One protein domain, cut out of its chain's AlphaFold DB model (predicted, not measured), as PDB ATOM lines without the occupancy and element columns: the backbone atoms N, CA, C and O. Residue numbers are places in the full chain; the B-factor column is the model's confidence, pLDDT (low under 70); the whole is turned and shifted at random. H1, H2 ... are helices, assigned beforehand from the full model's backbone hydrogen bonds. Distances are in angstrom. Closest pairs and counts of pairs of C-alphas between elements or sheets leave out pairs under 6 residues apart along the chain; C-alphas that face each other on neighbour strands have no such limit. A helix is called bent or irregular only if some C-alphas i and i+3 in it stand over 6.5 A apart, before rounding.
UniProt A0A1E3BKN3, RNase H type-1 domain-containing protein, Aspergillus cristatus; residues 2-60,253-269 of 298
ATOM      1  N   GLU A   2     -32.812  -2.773 -34.698       84.00
ATOM      2  CA  GLU A   2     -32.109  -3.490 -35.779       84.00
ATOM      3  C   GLU A   2     -32.113  -5.032 -35.659       84.00
ATOM      4  O   GLU A   2     -32.333  -5.730 -36.648       84.00
ATOM      5  N   LEU A   3     -31.977  -5.589 -34.450       84.81
ATOM      6  CA  LEU A   3     -31.989  -7.047 -34.222       84.81
ATOM      7  C   LEU A   3     -33.304  -7.719 -34.636       84.81
ATOM      8  O   LEU A   3     -33.297  -8.772 -35.278       84.81
ATOM      9  N   LEU A   4     -34.433  -7.093 -34.289       84.94
ATOM     10  CA  LEU A   4     -35.765  -7.578 -34.650       84.94
ATOM     11  C   LEU A   4     -35.985  -7.479 -36.161       84.94
ATOM     12  O   LEU A   4     -36.511  -8.410 -36.772       84.94
ATOM     13  N   LEU A   5     -35.532  -6.386 -36.784       86.88
ATOM     14  CA  LEU A   5     -35.603  -6.217 -38.235       86.88
ATOM     15  C   LEU A   5     -34.800  -7.311 -38.955       86.88
ATOM     16  O   LEU A   5     -35.313  -7.945 -39.876       86.88
ATOM     17  N   ASN A   6     -33.583  -7.600 -38.490       86.50
ATOM     18  CA  ASN A   6     -32.725  -8.648 -39.045       86.50
ATOM     19  C   ASN A   6     -33.326 -10.052 -38.878       86.50
ATOM     20  O   ASN A   6     -33.261 -10.867 -39.802       86.50
ATOM     21  N   GLN A   7     -33.966 -10.336 -37.742       86.88
ATOM     22  CA  GLN A   7     -34.697 -11.588 -37.526       86.88
ATOM     23  C   GLN A   7     -35.873 -11.728 -38.502       86.88
ATOM     24  O   GLN A   7     -36.018 -12.756 -39.168       86.88
ATOM     25  N   ARG A   8     -36.698 -10.677 -38.629       87.88
ATOM     26  CA  ARG A   8     -37.841 -10.646 -39.556       87.88
ATOM     27  C   ARG A   8     -37.389 -10.790 -41.006       87.88
ATOM     28  O   ARG A   8     -38.033 -11.520 -41.758       87.88
ATOM     29  N   ARG A   9     -36.266 -10.165 -41.375       87.62
ATOM     30  CA  ARG A   9     -35.634 -10.270 -42.696       87.62
ATOM     31  C   ARG A   9     -35.256 -11.716 -43.030       87.62
ATOM     32  O   ARG A   9     -35.699 -12.235 -44.049       87.62
ATOM     33  N   ARG A  10     -34.533 -12.407 -42.141       86.56
ATOM     34  CA  ARG A  10     -34.157 -13.825 -42.327       86.56
ATOM     35  C   ARG A  10     -35.377 -14.746 -42.403       86.56
ATOM     36  O   ARG A  10     -35.441 -15.632 -43.249       86.56
ATOM     37  N   GLY A  11     -36.380 -14.509 -41.555       88.06
ATOM     38  CA  GLY A  11     -37.639 -15.251 -41.602       88.06
ATOM     39  C   GLY A  11     -38.439 -15.003 -42.886       88.06
ATOM     40  O   GLY A  11     -39.113 -15.905 -43.377       88.06
ATOM     41  N   LEU A  12     -38.379 -13.793 -43.453       89.94
ATOM     42  CA  LEU A  12     -38.974 -13.487 -44.755       89.94
ATOM     43  C   LEU A  12     -38.267 -14.244 -45.885       89.94
ATOM     44  O   LEU A  12     -38.965 -14.831 -46.705       89.94
ATOM     45  N   ALA A  13     -36.929 -14.286 -45.889       88.69
ATOM     46  CA  ALA A  13     -36.141 -15.026 -46.880       88.69
ATOM     47  C   ALA A  13     -36.571 -16.493 -46.976       88.69
ATOM     48  O   ALA A  13     -37.010 -16.946 -48.032       88.69
ATOM     49  N   ILE A  14     -36.589 -17.191 -45.838       89.38
ATOM     50  CA  ILE A  14     -37.015 -18.594 -45.769       89.38
ATOM     51  C   ILE A  14     -38.480 -18.751 -46.198       89.38
ATOM     52  O   ILE A  14     -38.828 -19.713 -46.875       89.38
ATOM     53  N   ARG A  15     -39.366 -17.817 -45.825       90.19
ATOM     54  CA  ARG A  15     -40.777 -17.885 -46.235       90.19
ATOM     55  C   ARG A  15     -40.951 -17.755 -47.740       90.19
ATOM     56  O   ARG A  15     -41.736 -18.519 -48.278       90.19
ATOM     57  N   VAL A  16     -40.256 -16.822 -48.394       90.44
ATOM     58  CA  VAL A  16     -40.341 -16.651 -49.855       90.44
ATOM     59  C   VAL A  16     -39.741 -17.850 -50.582       90.44
ATOM     60  O   VAL A  16     -40.309 -18.295 -51.573       90.44
ATOM     61  N   HIS A  17     -38.650 -18.407 -50.056       88.88
ATOM     62  CA  HIS A  17     -38.030 -19.621 -50.585       88.88
ATOM     63  C   HIS A  17     -38.985 -20.822 -50.588       88.88
ATOM     64  O   HIS A  17     -39.061 -21.542 -51.570       88.88
ATOM     65  N   LYS A  18     -39.783 -20.983 -49.528       89.94
ATOM     66  CA  LYS A  18     -40.796 -22.046 -49.396       89.94
ATOM     67  C   LYS A  18     -42.020 -21.909 -50.315       89.94
ATOM     68  O   LYS A  18     -42.881 -22.788 -50.287       89.94
ATOM     69  N   LEU A  19     -42.187 -20.776 -50.996       90.56
ATOM     70  CA  LEU A  19     -43.331 -20.566 -51.883       90.56
ATOM     71  C   LEU A  19     -43.154 -21.368 -53.169       90.56
ATOM     72  O   LEU A  19     -42.031 -21.621 -53.593       90.56
ATOM     73  N   ASP A  20     -44.279 -21.689 -53.805       89.69
ATOM     74  CA  ASP A  20     -44.286 -22.353 -55.103       89.69
ATOM     75  C   ASP A  20     -43.471 -21.559 -56.134       89.69
ATOM     76  O   ASP A  20     -43.472 -20.322 -56.139       89.69
ATOM     77  N   THR A  21     -42.817 -22.273 -57.046       88.00
ATOM     78  CA  THR A  21     -41.969 -21.675 -58.088       88.00
ATOM     79  C   THR A  21     -42.724 -20.687 -58.982       88.00
ATOM     80  O   THR A  21     -42.131 -19.736 -59.500       88.00
ATOM     81  N   ARG A  22     -44.046 -20.848 -59.135       89.62
ATOM     82  CA  ARG A  22     -44.917 -19.956 -59.914       89.62
ATOM     83  C   ARG A  22     -45.412 -18.765 -59.094       89.62
ATOM     84  O   ARG A  22     -45.934 -17.811 -59.674       89.62
ATOM     85  N   HIS A  23     -45.226 -18.765 -57.773       90.62
ATOM     86  CA  HIS A  23     -45.678 -17.683 -56.905       90.62
ATOM     87  C   HIS A  23     -44.987 -16.354 -57.282       90.62
ATOM     88  O   HIS A  23     -43.755 -16.313 -57.397       90.62
ATOM     89  N   PRO A  24     -45.718 -15.224 -57.399       91.00
ATOM     90  CA  PRO A  24     -45.150 -13.951 -57.849       91.00
ATOM     91  C   PRO A  24     -43.930 -13.487 -57.047       91.00
ATOM     92  O   PRO A  24     -42.968 -12.985 -57.622       91.00
ATOM     93  N   LEU A  25     -43.940 -13.663 -55.720       90.06
ATOM     94  CA  LEU A  25     -42.794 -13.320 -54.865       90.06
ATOM     95  C   LEU A  25     -41.580 -14.230 -55.082       90.06
ATOM     96  O   LEU A  25     -40.464 -13.717 -55.064       90.06
ATOM     97  N   HIS A  26     -41.787 -15.531 -55.313       88.75
ATOM     98  CA  HIS A  26     -40.700 -16.470 -55.587       88.75
ATOM     99  C   HIS A  26     -40.056 -16.125 -56.932       88.75
ATOM    100  O   HIS A  26     -38.867 -15.832 -56.980       88.75
ATOM    101  N   ARG A  27     -40.862 -15.980 -57.995       87.94
ATOM    102  CA  ARG A  27     -40.382 -15.535 -59.317       87.94
ATOM    103  C   ARG A  27     -39.650 -14.197 -59.249       87.94
ATOM    104  O   ARG A  27     -38.584 -14.035 -59.825       87.94
ATOM    105  N   ARG A  28     -40.186 -13.216 -58.514       85.94
ATOM    106  CA  ARG A  28     -39.520 -11.912 -58.342       85.94
ATOM    107  C   ARG A  28     -38.181 -12.012 -57.609       85.94
ATOM    108  O   ARG A  28     -37.390 -11.083 -57.772       85.94
ATOM    109  N   ALA A  29     -37.967 -13.045 -56.795       84.38
ATOM    110  CA  ALA A  29     -36.728 -13.283 -56.065       84.38
ATOM    111  C   ALA A  29     -35.700 -14.073 -56.890       84.38
ATOM    112  O   ALA A  29     -34.517 -13.775 -56.782       84.38
ATOM    113  N   THR A  30     -36.141 -15.028 -57.717       83.06
ATOM    114  CA  THR A  30     -35.263 -15.978 -58.422       83.06
ATOM    115  C   THR A  30     -35.076 -15.705 -59.917       83.06
ATOM    116  O   THR A  30     -34.129 -16.219 -60.506       83.06
ATOM    117  N   CYS A  31     -35.927 -14.897 -60.562       79.31
ATOM    118  CA  CYS A  31     -35.735 -14.546 -61.972       79.31
ATOM    119  C   CYS A  31     -34.428 -13.765 -62.181       79.31
ATOM    120  O   CYS A  31     -34.191 -12.755 -61.512       79.31
ATOM    121  N   GLN A  32     -33.635 -14.189 -63.172       64.69
ATOM    122  CA  GLN A  32     -32.463 -13.452 -63.645       64.69
ATOM    123  C   GLN A  32     -32.877 -12.043 -64.085       64.69
ATOM    124  O   GLN A  32     -33.841 -11.858 -64.832       64.69
ATOM    125  N   ARG A  33     -32.166 -11.038 -63.576       65.50
ATOM    126  CA  ARG A  33     -32.416  -9.620 -63.847       65.50
ATOM    127  C   ARG A  33     -31.120  -8.927 -64.221       65.50
ATOM    128  O   ARG A  33     -30.050  -9.320 -63.765       65.50
ATOM    129  N   SER A  34     -31.248  -7.848 -64.985       62.03
ATOM    130  CA  SER A  34     -30.172  -6.893 -65.226       62.03
ATOM    131  C   SER A  34     -29.581  -6.425 -63.891       62.03
ATOM    132  O   SER A  34     -30.334  -6.107 -62.966       62.03
ATOM    133  N   PHE A  35     -28.251  -6.337 -63.810       58.66
ATOM    134  CA  PHE A  35     -27.460  -6.050 -62.598       58.66
ATOM    135  C   PHE A  35     -27.863  -4.783 -61.805       58.66
ATOM    136  O   PHE A  35     -27.425  -4.594 -60.675       58.66
ATOM    137  N   HIS A  36     -28.729  -3.931 -62.358       61.28
ATOM    138  CA  HIS A  36     -29.081  -2.613 -61.828       61.28
ATOM    139  C   HIS A  36     -30.389  -2.570 -61.012       61.28
ATOM    140  O   HIS A  36     -30.679  -1.557 -60.378       61.28
ATOM    141  N   ILE A  37     -31.202  -3.637 -60.988       67.94
ATOM    142  CA  ILE A  37     -32.500  -3.619 -60.283       67.94
ATOM    143  C   ILE A  37     -32.366  -4.251 -58.894       67.94
ATOM    144  O   ILE A  37     -32.573  -5.451 -58.720       67.94
ATOM    145  N   ASN A  38     -32.094  -3.426 -57.877       73.00
ATOM    146  CA  ASN A  38     -32.037  -3.860 -56.479       73.00
ATOM    147  C   ASN A  38     -33.235  -3.324 -55.672       73.00
ATOM    148  O   ASN A  38     -33.216  -2.218 -55.126       73.00
ATOM    149  N   THR A  39     -34.319  -4.102 -55.615       82.06
ATOM    150  CA  THR A  39     -35.541  -3.715 -54.886       82.06
ATOM    151  C   THR A  39     -35.395  -3.928 -53.374       82.06
ATOM    152  O   THR A  39     -34.567  -4.718 -52.923       82.06
ATOM    153  N   ARG A  40     -36.251  -3.284 -52.561       82.62
ATOM    154  CA  ARG A  40     -36.316  -3.538 -51.103       82.62
ATOM    155  C   ARG A  40     -36.528  -5.021 -50.777       82.62
ATOM    156  O   ARG A  40     -35.970  -5.507 -49.801       82.62
ATOM    157  N   LEU A  41     -37.303  -5.728 -51.605       83.69
ATOM    158  CA  LEU A  41     -37.513  -7.168 -51.484       83.69
ATOM    159  C   LEU A  41     -36.200  -7.930 -51.702       83.69
ATOM    160  O   LEU A  41     -35.826  -8.727 -50.856       83.69
ATOM    161  N   LEU A  42     -35.466  -7.649 -52.781       81.88
ATOM    162  CA  LEU A  42     -34.205  -8.342 -53.076       81.88
ATOM    163  C   LEU A  42     -33.140  -8.092 -52.003       81.88
ATOM    164  O   LEU A  42     -32.526  -9.046 -51.532       81.88
ATOM    165  N   ARG A  43     -33.006  -6.848 -51.524       80.31
ATOM    166  CA  ARG A  43     -32.132  -6.525 -50.381       80.31
ATOM    167  C   ARG A  43     -32.508  -7.283 -49.108       80.31
ATOM    168  O   ARG A  43     -31.647  -7.559 -48.280       80.31
ATOM    169  N   ALA A  44     -33.794  -7.573 -48.921       80.81
ATOM    170  CA  ALA A  44     -34.268  -8.315 -47.762       80.81
ATOM    171  C   ALA A  44     -34.041  -9.829 -47.892       80.81
ATOM    172  O   ALA A  44     -33.782 -10.485 -46.886       80.81
ATOM    173  N   LEU A  45     -34.164 -10.383 -49.098       80.62
ATOM    174  CA  LEU A  45     -34.114 -11.826 -49.330       80.62
ATOM    175  C   LEU A  45     -32.696 -12.368 -49.523       80.62
ATOM    176  O   LEU A  45     -32.467 -13.512 -49.153       80.62
ATOM    177  N   ASP A  46     -31.788 -11.563 -50.084       76.75
ATOM    178  CA  ASP A  46     -30.463 -11.997 -50.548       76.75
ATOM    179  C   ASP A  46     -30.536 -13.273 -51.422       76.75
ATOM    180  O   ASP A  46     -30.260 -14.381 -50.952       76.75
ATOM    181  N   PRO A  47     -30.947 -13.133 -52.702       71.50
ATOM    182  CA  PRO A  47     -31.230 -14.255 -53.601       71.50
ATOM    183  C   PRO A  47     -30.070 -15.232 -53.801       71.50
ATOM    184  O   PRO A  47     -30.306 -16.384 -54.151       71.50
ATOM    185  N   SER A  48     -28.831 -14.797 -53.559       71.50
ATOM    186  CA  SER A  48     -27.637 -15.642 -53.663       71.50
ATOM    187  C   SER A  48     -27.717 -16.886 -52.764       71.50
ATOM    188  O   SER A  48     -27.224 -17.953 -53.124       71.50
ATOM    189  N   ASN A  49     -28.435 -16.787 -51.641       72.50
ATOM    190  CA  ASN A  49     -28.623 -17.875 -50.683       72.50
ATOM    191  C   ASN A  49     -29.760 -18.845 -51.053       72.50
ATOM    192  O   ASN A  49     -29.991 -19.807 -50.327       72.50
ATOM    193  N   PHE A  50     -30.498 -18.638 -52.151       72.31
ATOM    194  CA  PHE A  50     -31.595 -19.547 -52.524       72.31
ATOM    195  C   PHE A  50     -31.077 -20.904 -53.015       72.31
ATOM    196  O   PHE A  50     -31.733 -21.920 -52.819       72.31
ATOM    197  N   HIS A  51     -29.887 -20.955 -53.617       74.62
ATOM    198  CA  HIS A  51     -29.298 -22.216 -54.082       74.62
ATOM    199  C   HIS A  51     -28.708 -23.062 -52.946       74.62
ATOM    200  O   HIS A  51     -28.400 -24.233 -53.149       74.62
ATOM    201  N   THR A  52     -28.553 -22.489 -51.748       83.38
ATOM    202  CA  THR A  52     -27.961 -23.170 -50.590       83.38
ATOM    203  C   THR A  52     -29.001 -23.825 -49.685       83.38
ATOM    204  O   THR A  52     -28.614 -24.449 -48.702       83.38
ATOM    205  N   ILE A  53     -30.297 -23.714 -50.003       88.06
ATOM    206  CA  ILE A  53     -31.410 -24.292 -49.238       88.06
ATOM    207  C   ILE A  53     -32.219 -25.225 -50.148       88.06
ATOM    208  O   ILE A  53     -32.461 -24.910 -51.313       88.06
ATOM    209  N   GLU A  54     -32.660 -26.365 -49.615       90.75
ATOM    210  CA  GLU A  54     -33.490 -27.332 -50.336       90.75
ATOM    211  C   GLU A  54     -34.775 -26.700 -50.897       90.75
ATOM    212  O   GLU A  54     -35.364 -25.799 -50.296       90.75
ATOM    213  N   GLN A  55     -35.233 -27.190 -52.047       88.38
ATOM    214  CA  GLN A  55     -36.503 -26.779 -52.642       88.38
ATOM    215  C   GLN A  55     -37.621 -27.708 -52.180       88.38
ATOM    216  O   GLN A  55     -37.450 -28.927 -52.153       88.38
ATOM    217  N   ILE A  56     -38.769 -27.120 -51.853       89.25
ATOM    218  CA  ILE A  56     -39.977 -27.851 -51.477       89.25
ATOM    219  C   ILE A  56     -41.112 -27.453 -52.414       89.25
ATOM    220  O   ILE A  56     -41.229 -26.287 -52.789       89.25
ATOM    221  N   ASP A  57     -41.962 -28.409 -52.758       89.44
ATOM    222  CA  ASP A  57     -43.221 -28.171 -53.445       89.44
ATOM    223  C   ASP A  57     -44.344 -28.039 -52.399       89.44
ATOM    224  O   ASP A  57     -44.760 -29.039 -51.797       89.44
ATOM    225  N   PRO A  58     -44.845 -26.816 -52.133       85.62
ATOM    226  CA  PRO A  58     -45.922 -26.611 -51.171       85.62
ATOM    227  C   PRO A  58     -47.284 -27.102 -51.681       85.62
ATOM    228  O   PRO A  58     -48.220 -27.175 -50.886       85.62
ATOM    229  N   LEU A  59     -47.410 -27.412 -52.975       86.06
ATOM    230  CA  LEU A  59     -48.639 -27.870 -53.620       86.06
ATOM    231  C   LEU A  59     -48.680 -29.392 -53.803       86.06
ATOM    232  O   LEU A  59     -49.712 -29.906 -54.228       86.06
ATOM    233  N   LEU A  60     -47.610 -30.111 -53.434       82.56
ATOM    234  CA  LEU A  60     -47.549 -31.577 -53.507       82.56
ATOM    235  C   LEU A  60     -48.747 -32.236 -52.812       82.56
ATOM    236  O   LEU A  60     -49.271 -33.248 -53.266       82.56
ATOM    237  N   SER A 253     -31.274 -28.103 -45.237       93.31
ATOM    238  CA  SER A 253     -32.701 -28.369 -45.068       93.31
ATOM    239  C   SER A 253     -33.461 -27.106 -44.635       93.31
ATOM    240  O   SER A 253     -32.894 -26.169 -44.052       93.31
ATOM    241  N   ILE A 254     -34.773 -27.055 -44.873       92.19
ATOM    242  CA  ILE A 254     -35.625 -25.943 -44.432       92.19
ATOM    243  C   ILE A 254     -35.594 -25.823 -42.907       92.19
ATOM    244  O   ILE A 254     -35.587 -24.706 -42.372       92.19
ATOM    245  N   ALA A 255     -35.582 -26.951 -42.191       92.00
ATOM    246  CA  ALA A 255     -35.452 -26.969 -40.740       92.00
ATOM    247  C   ALA A 255     -34.114 -26.361 -40.292       92.00
ATOM    248  O   ALA A 255     -34.106 -25.466 -39.440       92.00
ATOM    249  N   ALA A 256     -33.005 -26.750 -40.925       91.25
ATOM    250  CA  ALA A 256     -31.681 -26.234 -40.600       91.25
ATOM    251  C   ALA A 256     -31.536 -24.745 -40.933       91.25
ATOM    252  O   ALA A 256     -30.995 -23.984 -40.130       91.25
ATOM    253  N   ALA A 257     -32.085 -24.287 -42.062       90.81
ATOM    254  CA  ALA A 257     -32.102 -22.872 -42.426       90.81
ATOM    255  C   ALA A 257     -32.856 -22.028 -41.380       90.81
ATOM    256  O   ALA A 257     -32.372 -20.979 -40.940       90.81
ATOM    257  N   LYS A 258     -34.015 -22.507 -40.903       90.50
ATOM    258  CA  LYS A 258     -34.766 -21.860 -39.811       90.50
ATOM    259  C   LYS A 258     -33.977 -21.843 -38.506       90.50
ATOM    260  O   LYS A 258     -33.897 -20.795 -37.861       90.50
ATOM    261  N   ARG A 259     -33.383 -22.977 -38.124       89.25
ATOM    262  CA  ARG A 259     -32.567 -23.103 -36.909       89.25
ATOM    263  C   ARG A 259     -31.357 -22.173 -36.970       89.25
ATOM    264  O   ARG A 259     -31.075 -21.474 -36.003       89.25
ATOM    265  N   ALA A 260     -30.684 -22.081 -38.116       88.44
ATOM    266  CA  ALA A 260     -29.580 -21.156 -38.348       88.44
ATOM    267  C   ALA A 260     -30.018 -19.691 -38.209       88.44
ATOM    268  O   ALA A 260     -29.360 -18.924 -37.505       88.44
ATOM    269  N   ALA A 261     -31.156 -19.304 -38.797       87.75
ATOM    270  CA  ALA A 261     -31.701 -17.957 -38.639       87.75
ATOM    271  C   ALA A 261     -32.006 -17.614 -37.169       87.75
ATOM    272  O   ALA A 261     -31.682 -16.512 -36.722       87.75
ATOM    273  N   GLN A 262     -32.575 -18.559 -36.412       87.81
ATOM    274  CA  GLN A 262     -32.827 -18.401 -34.977       87.81
ATOM    275  C   GLN A 262     -31.532 -18.309 -34.163       87.81
ATOM    276  O   GLN A 262     -31.414 -17.416 -33.330       87.81
ATOM    277  N   ARG A 263     -30.549 -19.181 -34.420       87.62
ATOM    278  CA  ARG A 263     -29.252 -19.163 -33.722       87.62
ATOM    279  C   ARG A 263     -28.536 -17.836 -33.901       87.62
ATOM    280  O   ARG A 263     -28.029 -17.287 -32.932       87.62
ATOM    281  N   VAL A 264     -28.521 -17.291 -35.118       87.75
ATOM    282  CA  VAL A 264     -27.880 -15.990 -35.346       87.75
ATOM    283  C   VAL A 264     -28.628 -14.870 -34.628       87.75
ATOM    284  O   VAL A 264     -27.985 -14.012 -34.031       87.75
ATOM    285  N   HIS A 265     -29.964 -14.890 -34.627       88.00
ATOM    286  CA  HIS A 265     -30.735 -13.930 -33.841       88.00
ATOM    287  C   HIS A 265     -30.375 -13.997 -32.351       88.00
ATOM    288  O   HIS A 265     -30.033 -12.968 -31.777       88.00
ATOM    289  N   TRP A 266     -30.393 -15.192 -31.754       87.06
ATOM    290  CA  TRP A 266     -30.072 -15.376 -30.338       87.06
ATOM    291  C   TRP A 266     -28.632 -15.002 -30.003       87.06
ATOM    292  O   TRP A 266     -28.413 -14.327 -29.007       87.06
ATOM    293  N   ARG A 267     -27.663 -15.330 -30.865       89.25
ATOM    294  CA  ARG A 267     -26.267 -14.905 -30.695       89.25
ATOM    295  C   ARG A 267     -26.137 -13.380 -30.679       89.25
ATOM    296  O   ARG A 267     -25.516 -12.829 -29.777       89.25
ATOM    297  N   CYS A 268     -26.726 -12.692 -31.657       89.06
ATOM    298  CA  CYS A 268     -26.677 -11.229 -31.711       89.06
ATOM    299  C   CYS A 268     -27.445 -10.587 -30.546       89.06
ATOM    300  O   CYS A 268     -27.032  -9.550 -30.036       89.06
ATOM    301  N   PHE A 269     -28.550 -11.196 -30.113       88.25
ATOM    302  CA  PHE A 269     -29.319 -10.728 -28.963       88.25
ATOM    303  C   PHE A 269     -28.551 -10.915 -27.647       88.25
ATOM    304  O   PHE A 269     -28.515  -9.989 -26.841       88.25
TER     305      PHE A 269
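This is residues 2 to 60 and 253 to 269 of the 298 residues of the protein "RNase H type-1 domain-containing protein" of Aspergillus cristatus (UniProt A0A1E3BKN3). Two long helices, H1 and H5, lie side by side and run opposite ways; three short helices, H2, H3 and H4, gather about the end of H1, and residues 32 to 38 stick out as a loop. The printed part has 76 residues with five named helices, H1 to H5 in chain order, and no named strand: all helix, mostly crossed in packing. It is compact, with a radius of gyration of the C-alphas of 12.9 A, and flat, spanning 35 by 34 by 17 A.

Begin with H1, residues 2 to 17; H5, residues 254 to 269, touches it at a shallow tilt of 6 degrees, closest at the C-alphas of Gln 7 and His 265, 5.9 A. With residues 16 to 17 alone, H1 touches H2, residues 24 to 30, about perpendicular at 82 degrees; the closest C-alphas, of Val 16 and His 26, are 5.7 A apart. With residues 9 to 16 alone, H1 touches H3, residues 40 to 45, about perpendicular at 76 degrees, closest at the C-alphas of Ala 13 and Leu 45, 4.5 A. H2 only just touches H4, residues 47 to 52, with 3 pairs of C-alphas within 8 A, closest at Ala 29 and Pro 47, 6.1 A. H5 is apart from H2, H3 and H4. In H1, H2, H3 and H5 every O i to N i+4 pair is within hydrogen-bond range; H4 has 0 of 2, but 2 of 3 O i to N i+3 pairs.

Find C-alpha 2 at (-32.109, -3.490, -35.779); from there H1 runs 22.7 A to C-alpha 17. H2 is 10.1 A long, H3 8.8 A and H4 10.0 A; H4 is irregular, only just, with C-alphas 48 and 51 6.8 A apart. H5 runs 22.6 A to C-alpha 269 at (-29.319, -10.728, -28.963).

Look at Leu 60 and Phe 269 for the C-alphas farthest apart, 37.0 A. Residues 61 to 252 are not printed; C-alphas 60 and 253 are 17.4 A apart across the cut. Of the links printed whole, none is long. Residues 32 to 37 have pLDDT under 70.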